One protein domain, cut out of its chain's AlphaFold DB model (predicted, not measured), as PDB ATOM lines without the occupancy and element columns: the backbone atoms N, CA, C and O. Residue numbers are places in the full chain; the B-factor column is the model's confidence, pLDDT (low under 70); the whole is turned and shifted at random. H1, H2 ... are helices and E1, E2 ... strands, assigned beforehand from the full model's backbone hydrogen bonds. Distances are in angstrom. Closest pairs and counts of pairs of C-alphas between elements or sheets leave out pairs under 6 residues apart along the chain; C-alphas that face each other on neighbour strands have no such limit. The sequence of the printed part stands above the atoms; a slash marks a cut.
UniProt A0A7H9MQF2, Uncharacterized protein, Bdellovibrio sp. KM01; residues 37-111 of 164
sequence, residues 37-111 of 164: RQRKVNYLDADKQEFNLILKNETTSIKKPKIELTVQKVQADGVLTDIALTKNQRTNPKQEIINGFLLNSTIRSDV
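AT A GLANCE: This is residues 37 to 111 of the 164 residues of an uncharacterized protein of Bdellovibrio sp. KM01 (UniProt A0A7H9MQF2). Picture one twisted, antiparallel sheet, its long strands E3, E2 and E1 side by side, with short helices H1 and H2 over one face; H2 covers E2, while H1 sits beside the strands. The hairpin loops from E2 to E3 and from E3 to E4 reach towards opposite ends of the length. The printed part has 75 residues, in the order E1 E2 E3 E4 H1 H2 E5; the sheet runs E4 E3 E2 E1 E5, and the class is mixed. It is compact, with a radius of gyration of the C-alphas of 12.8 A, and elongated, 40 by 24 by 23 A.

HOW THE PARTS SIT: Start at E2, residues 50 to 58, and E3, residues 66 to 74, a hairpin at 162 degrees; look for N 54 and O 70, 2.8 A apart. E1, residues 37 to 44, forms a hairpin with E2, where N 41 and O 53 are 2.8 A apart. Edge strand E4, residues 80 to 82, completes the meander E1 E2 E3 E4, each strand the antiparallel neighbour of the one before; N 73 and O 81 are 2.8 A apart. Edge strand E5, residues 106 to 111, is antiparallel to E1, with N 42 and O 109 at 2.9 A. H2, residues 95 to 102, is on the sheet at a height of 10.4 A, over E2 and along it at 6 degrees on the local plane; their closest C-alphas, Leu 53 and Phe 101, are 7.9 A apart. H1, residues 87 to 90, is on the same face, over none of the strands; its closest C-alpha to E3 is Arg 90, 4.7 A from that of Leu 69. In H2, 3 of 4 O i to N i+4 pairs are within hydrogen-bond range; H1 is too short for one.

IN THESE COORDINATES: Find C-alpha 37 at (164.889, 89.808, 209.587); E1 runs 23.5 A from there. E2 spans 25.6 A, E3 25.5 A. E5 ends at C-alpha 111, (162.091, 100.226, 210.635).

THE WHOLE: The C-alphas farthest apart, Lys 63 and Asp 77, are 41.6 A apart. The printed part has no cut and no long link. Residues 59 to 64 have pLDDT under 70.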
ATOM      1  N   ARG A  37     164.640  90.087 211.008       93.62
ATOM      2  CA  ARG A  37     164.889  89.808 209.587       93.62
ATOM      3  C   ARG A  37     165.606  90.961 208.910       93.62
ATOM      4  O   ARG A  37     166.504  90.733 208.106       93.62
ATOM      5  N   GLN A  38     165.201  92.184 209.226       96.19
ATOM      6  CA  GLN A  38     165.759  93.374 208.605       96.19
ATOM      7  C   GLN A  38     165.643  94.575 209.540       96.19
ATOM      8  O   GLN A  38     164.637  94.714 210.229       96.19
ATOM      9  N   ARG A  39     166.625  95.470 209.498       96.44
ATOM     10  CA  ARG A  39     166.508  96.857 209.956       96.44
ATOM     11  C   ARG A  39     166.718  97.775 208.754       96.44
ATOM     12  O   ARG A  39     167.656  97.558 207.994       96.44
ATOM     13  N   LYS A  40     165.857  98.768 208.560       97.62
ATOM     14  CA  LYS A  40     165.992  99.816 207.545       97.62
ATOM     15  C   LYS A  40     165.940 101.168 208.242       97.62
ATOM     16  O   LYS A  40     164.892 101.540 208.755       97.62
ATOM     17  N   VAL A  41     167.046 101.893 208.217       97.75
ATOM     18  CA  VAL A  41     167.148 103.260 208.719       97.75
ATOM     19  C   VAL A  41     167.077 104.202 207.528       97.75
ATOM     20  O   VAL A  41     167.888 104.084 206.614       97.75
ATOM     21  N   ASN A  42     166.122 105.122 207.530       97.38
ATOM     22  CA  ASN A  42     166.127 106.259 206.618       97.38
ATOM     23  C   ASN A  42     166.699 107.461 207.368       97.38
ATOM     24  O   ASN A  42     166.256 107.762 208.481       97.38
ATOM     25  N   TYR A  43     167.695 108.117 206.788       97.62
ATOM     26  CA  TYR A  43     168.400 109.209 207.444       97.62
ATOM     27  C   TYR A  43     168.830 110.280 206.447       97.62
ATOM     28  O   TYR A  43     168.999 110.011 205.260       97.62
ATOM     29  N   LEU A  44     169.008 111.494 206.963       97.44
ATOM     30  CA  LEU A  44     169.676 112.587 206.270       97.44
ATOM     31  C   LEU A  44     171.117 112.673 206.760       97.44
ATOM     32  O   LEU A  44     171.332 112.699 207.972       97.44
ATOM     33  N   ASP A  45     172.079 112.714 205.848       94.88
ATOM     34  CA  ASP A  45     173.482 112.950 206.197       94.88
ATOM     35  C   ASP A  45     173.755 114.429 206.550       94.88
ATOM     36  O   ASP A  45     172.840 115.257 206.623       94.88
ATOM     37  N   ALA A  46     175.028 114.766 206.783       93.44
ATOM     38  CA  ALA A  46     175.451 116.131 207.107       93.44
ATOM     39  C   ALA A  46     175.141 117.144 205.986       93.44
ATOM     40  O   ALA A  46     174.852 118.308 206.271       93.44
ATOM     41  N   ASP A  47     175.120 116.685 204.732       94.44
ATOM     42  CA  ASP A  47     174.797 117.481 203.546       94.44
ATOM     43  C   ASP A  47     173.286 117.497 203.242       94.44
ATOM     44  O   ASP A  47     172.858 117.986 202.194       94.44
ATOM     45  N   LYS A  48     172.458 116.986 204.166       94.06
ATOM     46  CA  LYS A  48     170.996 116.847 204.045       94.06
ATOM     47  C   LYS A  48     170.556 115.972 202.868       94.06
ATOM     48  O   LYS A  48     169.421 116.090 202.406       94.06
ATOM     49  N   GLN A  49     171.423 115.086 202.395       94.88
ATOM     50  CA  GLN A  49     171.090 114.083 201.396       94.88
ATOM     51  C   GLN A  49     170.421 112.887 202.072       94.88
ATOM     52  O   GLN A  49     170.811 112.469 203.162       94.88
ATOM     53  N   GLU A  50     169.398 112.338 201.424       97.12
ATOM     54  CA  GLU A  50     168.613 111.241 201.975       97.12
ATOM     55  C   GLU A  50     169.188 109.876 201.593       97.12
ATOM     56  O   GLU A  50     169.527 109.607 200.437       97.12
ATOM     57  N   PHE A  51     169.270 108.990 202.584       97.75
ATOM     58  CA  PHE A  51     169.802 107.645 202.432       97.75
ATOM     59  C   PHE A  51     168.951 106.606 203.151       97.75
ATOM     60  O   PHE A  51     168.278 106.873 204.146       97.75
ATOM     61  N   ASN A  52     169.054 105.372 202.665       97.75
ATOM     62  CA  ASN A  52     168.588 104.179 203.347       97.75
ATOM     63  C   ASN A  52     169.786 103.314 203.733       97.75
ATOM     64  O   ASN A  52     170.516 102.845 202.863       97.75
ATOM     65  N   LEU A  53     169.941 103.029 205.020       97.81
ATOM     66  CA  LEU A  53     170.820 101.983 205.527       97.81
ATOM     67  C   LEU A  53     169.980 100.744 205.826       97.81
ATOM     68  O   LEU A  53     169.047 100.793 206.622       97.81
ATOM     69  N   ILE A  54     170.301  99.622 205.191       97.94
ATOM     70  CA  ILE A  54     169.531  98.385 205.284       97.94
ATOM     71  C   ILE A  54     170.445  97.272 205.781       97.94
ATOM     72  O   ILE A  54     171.412  96.915 205.118       97.94
ATOM     73  N   LEU A  55     170.109  96.693 206.930       96.44
ATOM     74  CA  LEU A  55     170.735  95.493 207.475       96.44
ATOM     75  C   LEU A  55     169.766  94.328 207.311       96.44
ATOM     76  O   LEU A  55     168.668  94.371 207.865       96.44
ATOM     77  N   LYS A  56     170.150  93.287 206.575       95.56
ATOM     78  CA  LYS A  56     169.352  92.071 206.366       95.56
ATOM     79  C   LYS A  56     170.034  90.874 207.007       95.56
ATOM     80  O   LYS A  56     171.210  90.628 206.766       95.56
ATOM     81  N   ASN A  57     169.277  90.105 207.780       91.88
ATOM     82  CA  ASN A  57     169.729  88.822 208.300       91.88
ATOM     83  C   ASN A  57     169.437  87.726 207.274       91.88
ATOM     84  O   ASN A  57     168.287  87.341 207.059       91.88
ATOM     85  N   GLU A  58     170.492  87.191 206.672       83.81
ATOM     86  CA  GLU A  58     170.433  85.996 205.850       83.81
ATOM     87  C   GLU A  58     170.491  84.759 206.749       83.81
ATOM     88  O   GLU A  58     171.526  84.388 207.310       83.81
ATOM     89  N   THR A  59     169.350  84.088 206.888       66.62
ATOM     90  CA  THR A  59     169.275  82.775 207.538       66.62
ATOM     91  C   THR A  59     169.734  81.687 206.564       66.62
ATOM     92  O   THR A  59     168.923  80.957 206.010       66.62
ATOM     93  N   THR A  60     171.043  81.587 206.330       57.94
ATOM     94  CA  THR A  60     171.644  80.498 205.533       57.94
ATOM     95  C   THR A  60     171.960  79.260 206.381       57.94
ATOM     96  O   THR A  60     171.986  78.148 205.865       57.94
ATOM     97  N   SER A  61     172.151  79.417 207.699       56.69
ATOM     98  CA  SER A  61     172.334  78.319 208.658       56.69
ATOM     99  C   SER A  61     172.082  78.786 210.095       56.69
ATOM    100  O   SER A  61     172.378  79.927 210.445       56.69
ATOM    101  N   ILE A  62     171.590  77.890 210.959       58.53
ATOM    102  CA  ILE A  62     171.353  78.150 212.395       58.53
ATOM    103  C   ILE A  62     172.651  78.542 213.125       58.53
ATOM    104  O   ILE A  62     172.603  79.268 214.114       58.53
ATOM    105  N   LYS A  63     173.816  78.080 212.650       62.97
ATOM    106  CA  LYS A  63     175.078  78.182 213.401       62.97
ATOM    107  C   LYS A  63     175.836  79.499 213.219       62.97
ATOM    108  O   LYS A  63     176.661  79.814 214.069       62.97
ATOM    109  N   LYS A  64     175.599  80.255 212.140       68.19
ATOM    110  CA  LYS A  64     176.247  81.557 211.897       68.19
ATOM    111  C   LYS A  64     175.297  82.469 211.117       68.19
ATOM    112  O   LYS A  64     175.237  82.341 209.895       68.19
ATOM    113  N   PRO A  65     174.539  83.357 211.786       73.94
ATOM    114  CA  PRO A  65     173.742  84.344 211.072       73.94
ATOM    115  C   PRO A  65     174.678  85.233 210.250       73.94
ATOM    116  O   PRO A  65     175.691  85.714 210.760       73.94
ATOM    117  N   LYS A  66     174.357  85.417 208.969       88.12
ATOM    118  CA  LYS A  66     175.053  86.357 208.096       88.12
ATOM    119  C   LYS A  66     174.218  87.627 208.013       88.12
ATOM    120  O   LYS A  66     173.025  87.565 207.739       88.12
ATOM    121  N   ILE A  67     174.848  88.763 208.263       91.75
ATOM    122  CA  ILE A  67     174.240  90.085 208.147       91.75
ATOM    123  C   ILE A  67     174.780  90.723 206.875       91.75
ATOM    124  O   ILE A  67     175.995  90.823 206.707       91.75
ATOM    125  N   GLU A  68     173.896  91.158 205.989       95.31
ATOM    126  CA  GLU A  68     174.260  91.983 204.843       95.31
ATOM    127  C   GLU A  68     173.844  93.434 205.071       95.31
ATOM    128  O   GLU A  68     172.705  93.710 205.445       95.31
ATOM    129  N   LEU A  69     174.774  94.353 204.829       96.75
ATOM    130  CA  LEU A  69     174.550  95.788 204.782       96.75
ATOM    131  C   LEU A  69     174.424  96.246 203.334       96.75
ATOM    132  O   LEU A  69     175.264  95.935 202.489       96.75
ATOM    133  N   THR A  70     173.402  97.048 203.081       97.31
ATOM    134  CA  THR A  70     173.227  97.825 201.857       97.31
ATOM    135  C   THR A  70     173.002  99.273 202.256       97.31
ATOM    136  O   THR A  70     172.217  99.544 203.165       97.31
ATOM    137  N   VAL A  71     173.670 100.205 201.583       97.31
ATOM    138  CA  VAL A  71     173.403 101.638 201.728       97.31
ATOM    139  C   VAL A  71     172.936 102.151 200.377       97.31
ATOM    140  O   VAL A  71     173.550 101.838 199.361       97.31
ATOM    141  N   GLN A  72     171.837 102.895 200.359       97.88
ATOM    142  CA  GLN A  72     171.232 103.419 199.139       97.88
ATOM    143  C   GLN A  72     171.061 104.922 199.272       97.88
ATOM    144  O   GLN A  72     170.538 105.382 200.285       97.88
ATOM    145  N   LYS A  73     171.447 105.677 198.250       96.75
ATOM    146  CA  LYS A  73     171.084 107.086 198.116       96.75
ATOM    147  C   LYS A  73     169.667 107.191 197.563       96.75
ATOM    148  O   LYS A  73     169.334 106.480 196.614       96.75
ATOM    149  N   VAL A  74     168.854 108.058 198.156       95.62
ATOM    150  CA  VAL A  74     167.514 108.401 197.673       95.62
ATOM    151  C   VAL A  74     167.633 109.687 196.866       95.62
ATOM    152  O   VAL A  74     168.029 110.728 197.387       95.62
ATOM    153  N   GLN A  75     167.368 109.599 195.568       91.88
ATOM    154  CA  GLN A  75     167.370 110.759 194.685       91.88
ATOM    155  C   GLN A  75     166.062 111.552 194.823       91.88
ATOM    156  O   GLN A  75     165.077 111.063 195.375       91.88
ATOM    157  N   ALA A  76     166.048 112.792 194.326       88.50
ATOM    158  CA  ALA A  76     164.905 113.701 194.470       88.50
ATOM    159  C   ALA A  76     163.620 113.199 193.780       88.50
ATOM    160  O   ALA A  76     162.520 113.564 194.182       88.50
ATOM    161  N   ASP A  77     163.759 112.352 192.762       89.75
ATOM    162  CA  ASP A  77     162.673 111.675 192.046       89.75
ATOM    163  C   ASP A  77     162.234 110.353 192.714       89.75
ATOM    164  O   ASP A  77     161.356 109.656 192.208       89.75
ATOM    165  N   GLY A  78     162.838 109.996 193.852       86.50
ATOM    166  CA  GLY A  78     162.592 108.750 194.574       86.50
ATOM    167  C   GLY A  78     163.390 107.550 194.059       86.50
ATOM    168  O   GLY A  78     163.240 106.451 194.603       86.50
ATOM    169  N   VAL A  79     164.255 107.720 193.051       92.31
ATOM    170  CA  VAL A  79     165.114 106.638 192.557       92.31
ATOM    171  C   VAL A  79     166.141 106.252 193.623       92.31
ATOM    172  O   VAL A  79     166.794 107.096 194.238       92.31
ATOM    173  N   LEU A  80     166.290 104.943 193.839       95.44
ATOM    174  CA  LEU A  80     167.238 104.374 194.793       95.44
ATOM    175  C   LEU A  80     168.510 103.938 194.069       95.44
ATOM    176  O   LEU A  80     168.451 103.181 193.102       95.44
ATOM    177  N   THR A  81     169.669 104.383 194.551       95.81
ATOM    178  CA  THR A  81     170.973 103.998 193.992       95.81
ATOM    179  C   THR A  81     171.858 103.393 195.071       95.81
ATOM    180  O   THR A  81     172.156 104.049 196.067       95.81
ATOM    181  N   ASP A  82     172.290 102.148 194.871       96.12
ATOM    182  CA  ASP A  82     173.169 101.451 195.810       96.12
ATOM    183  C   ASP A  82     174.565 102.090 195.835       96.12
ATOM    184  O   ASP A  82     175.191 102.316 194.799       96.12
ATOM    185  N   ILE A  83     175.074 102.344 197.039       95.19
ATOM    186  CA  ILE A  83     176.450 102.785 197.259       95.19
ATOM    187  C   ILE A  83     177.348 101.553 197.295       95.19
ATOM    188  O   ILE A  83     177.072 100.579 198.001       95.19
ATOM    189  N   ALA A  84     178.452 101.603 196.552       94.88
ATOM    190  CA  ALA A  84     179.451 100.549 196.583       94.88
ATOM    191  C   ALA A  84     180.079 100.443 197.983       94.88
ATOM    192  O   ALA A  84     180.666 101.395 198.492       94.88
ATOM    193  N   LEU A  85     179.965  99.261 198.589       94.75
ATOM    194  CA  LEU A  85     180.555  98.937 199.886       94.75
ATOM    195  C   LEU A  85     181.693  97.937 199.709       94.75
ATOM    196  O   LEU A  85     181.607  97.003 198.905       94.75
ATOM    197  N   THR A  86     182.738  98.070 200.518       93.94
ATOM    198  CA  THR A  86     183.780  97.046 200.603       93.94
ATOM    199  C   THR A  86     183.227  95.767 201.243       93.94
ATOM    200  O   THR A  86     182.211  95.771 201.944       93.94
ATOM    201  N   LYS A  87     183.905  94.628 201.057       91.56
ATOM    202  CA  LYS A  87     183.437  93.328 201.580       91.56
ATOM    203  C   LYS A  87     183.209  93.332 203.101       91.56
ATOM    204  O   LYS A  87     182.225  92.763 203.566       91.56
ATOM    205  N   ASN A  88     184.095  93.977 203.859       90.81
ATOM    206  CA  ASN A  88     184.007  94.112 205.318       90.81
ATOM    207  C   ASN A  88     182.927  95.104 205.782       90.81
ATOM    208  O   ASN A  88     182.472  94.999 206.916       90.81
ATOM    209  N   GLN A  89     182.513  96.046 204.931       94.00
ATOM    210  CA  GLN A  89     181.341  96.883 205.187       94.00
ATOM    211  C   GLN A  89     180.052  96.134 204.851       94.00
ATOM    212  O   GLN A  89     179.070  96.234 205.572       94.00
ATOM    213  N   ARG A  90     180.050  95.350 203.771       94.75
ATOM    214  CA  ARG A  90     178.854  94.665 203.283       94.75
ATOM    215  C   ARG A  90     178.469  93.447 204.116       94.75
ATOM    216  O   ARG A  90     177.293  93.251 204.375       94.75
ATOM    217  N   THR A  91     179.413  92.578 204.475       93.50
ATOM    218  CA  THR A  91     179.108  91.293 205.134       93.50
ATOM    219  C   THR A  91     179.578  91.294 206.580       93.50
ATOM    220  O   THR A  91     180.767  91.459 206.834       93.50
ATOM    221  N   ASN A  92     178.655  91.038 207.510       92.50
ATOM    222  CA  ASN A  92     178.870  91.070 208.957       92.50
ATOM    223  C   ASN A  92     179.618  92.343 209.403       92.50
ATOM    224  O   ASN A  92     180.673  92.230 210.036       92.50
ATOM    225  N   PRO A  93     179.117  93.546 209.050       93.50
ATOM    226  CA  PRO A  93     179.774  94.788 209.433       93.50
ATOM    227  C   PRO A  93     179.921  94.891 210.947       93.50
ATOM    228  O   PRO A  93     179.019  94.536 211.709       93.50
ATOM    229  N   LYS A  94     181.045  95.458 211.382       93.94
ATOM    230  CA  LYS A  94     181.202  95.897 212.768       93.94
ATOM    231  C   LYS A  94     180.256  97.063 213.055       93.94
ATOM    232  O   LYS A  94     179.954  97.858 212.167       93.94
ATOM    233  N   GLN A  95     179.862  97.214 214.315       92.12
ATOM    234  CA  GLN A  95     179.002  98.316 214.751       92.12
ATOM    235  C   GLN A  95     179.592  99.695 214.418       92.12
ATOM    236  O   GLN A  95     178.859 100.581 214.002       92.12
ATOM    237  N   GLU A  96     180.913  99.856 214.508       94.19
ATOM    238  CA  GLU A  96     181.624 101.088 214.133       94.19
ATOM    239  C   GLU A  96     181.376 101.502 212.675       94.19
ATOM    240  O   GLU A  96     181.192 102.682 212.397       94.19
ATOM    241  N   ILE A  97     181.303 100.534 211.752       93.38
ATOM    242  CA  ILE A  97     181.010 100.799 210.335       93.38
ATOM    243  C   ILE A  97     179.588 101.346 210.192       93.38
ATOM    244  O   ILE A  97     179.374 102.322 209.481       93.38
ATOM    245  N   ILE A  98     178.623 100.733 210.882       93.81
ATOM    246  CA  ILE A  98     177.219 101.165 210.865       93.81
ATOM    247  C   ILE A  98     177.100 102.573 211.461       93.81
ATOM    248  O   ILE A  98     176.462 103.440 210.870       93.81
ATOM    249  N   ASN A  99     177.751 102.811 212.601       93.69
ATOM    250  CA  ASN A  99     177.759 104.107 213.272       93.69
ATOM    251  C   ASN A  99     178.387 105.196 212.398       93.69
ATOM    252  O   ASN A  99     177.912 106.324 212.426       93.69
ATOM    253  N   GLY A 100     179.402 104.862 211.594       93.31
ATOM    254  CA  GLY A 100     180.026 105.797 210.658       93.31
ATOM    255  C   GLY A 100     179.040 106.389 209.647       93.31
ATOM    256  O   GLY A 100     179.091 107.586 209.392       93.31
ATOM    257  N   PHE A 101     178.096 105.592 209.132       93.38
ATOM    258  CA  PHE A 101     177.054 106.086 208.217       93.38
ATOM    259  C   PHE A 101     176.014 106.980 208.896       93.38
ATOM    260  O   PHE A 101     175.403 107.817 208.240       93.38
ATOM    261  N   LEU A 102     175.789 106.777 210.194       94.31
ATOM    262  CA  LEU A 102     174.764 107.480 210.965       94.31
ATOM    263  C   LEU A 102     175.339 108.642 211.794       94.31
ATOM    264  O   LEU A 102     174.588 109.348 212.471       94.31
ATOM    265  N   LEU A 103     176.655 108.859 211.754       93.69
ATOM    266  CA  LEU A 103     177.317 109.928 212.490       93.69
ATOM    267  C   LEU A 103     176.854 111.293 211.967       93.69
ATOM    268  O   LEU A 103     176.869 111.537 210.765       93.69
ATOM    269  N   ASN A 104     176.447 112.184 212.875       92.75
ATOM    270  CA  ASN A 104     175.894 113.508 212.553       92.75
ATOM    271  C   ASN A 104     174.686 113.478 211.595       92.75
ATOM    272  O   ASN A 104     174.379 114.480 210.952       92.75
ATOM    273  N   SER A 105     173.999 112.339 211.506       95.31
ATOM    274  CA  SER A 105     172.812 112.184 210.674       95.31
ATOM    275  C   SER A 105     171.531 112.515 211.436       95.31
ATOM    276  O   SER A 105     171.452 112.386 212.659       95.31
ATOM    277  N   THR A 106     170.489 112.899 210.701       97.00
ATOM    278  CA  THR A 106     169.127 112.997 211.236       97.00
ATOM    279  C   THR A 106     168.327 111.774 210.811       97.00
ATOM    280  O   THR A 106     167.994 111.627 209.635       97.00
ATOM    281  N   ILE A 107     167.986 110.903 211.762       96.69
ATOM    282  CA  ILE A 107     167.177 109.710 211.492       96.69
ATOM    283  C   ILE A 107     165.715 110.119 211.289       96.69
ATOM    284  O   ILE A 107     165.094 110.714 212.167       96.69
ATOM    285  N   ARG A 108     165.158 109.782 210.125       95.75
ATOM    286  CA  ARG A 108     163.757 110.035 209.753       95.75
ATOM    287  C   ARG A 108     162.855 108.846 210.070       95.75
ATOM    288  O   ARG A 108     161.717 109.036 210.486       95.75
ATOM    289  N   SER A 109     163.357 107.626 209.885       96.12
ATOM    290  CA  SER A 109     162.678 106.396 210.308       96.12
ATOM    291  C   SER A 109     163.678 105.295 210.639       96.12
ATOM    292  O   SER A 109     164.775 105.252 210.081       96.12
ATOM    293  N   ASP A 110     163.293 104.393 211.540       96.88
ATOM    294  CA  ASP A 110     164.079 103.217 211.913       96.88
ATOM    295  C   ASP A 110     163.156 101.999 211.978       96.88
ATOM    296  O   ASP A 110     162.495 101.734 212.984       96.88
ATOM    297  N   VAL A 111     163.052 101.303 210.846       97.56
ATOM    298  CA  VAL A 111     162.091 100.226 210.635       97.56
ATOM    299  C   VAL A 111     162.733  98.866 210.867       97.56
ATOM    300  O   VAL A 111     163.590  98.428 210.101       97.56
TER     301      VAL A 111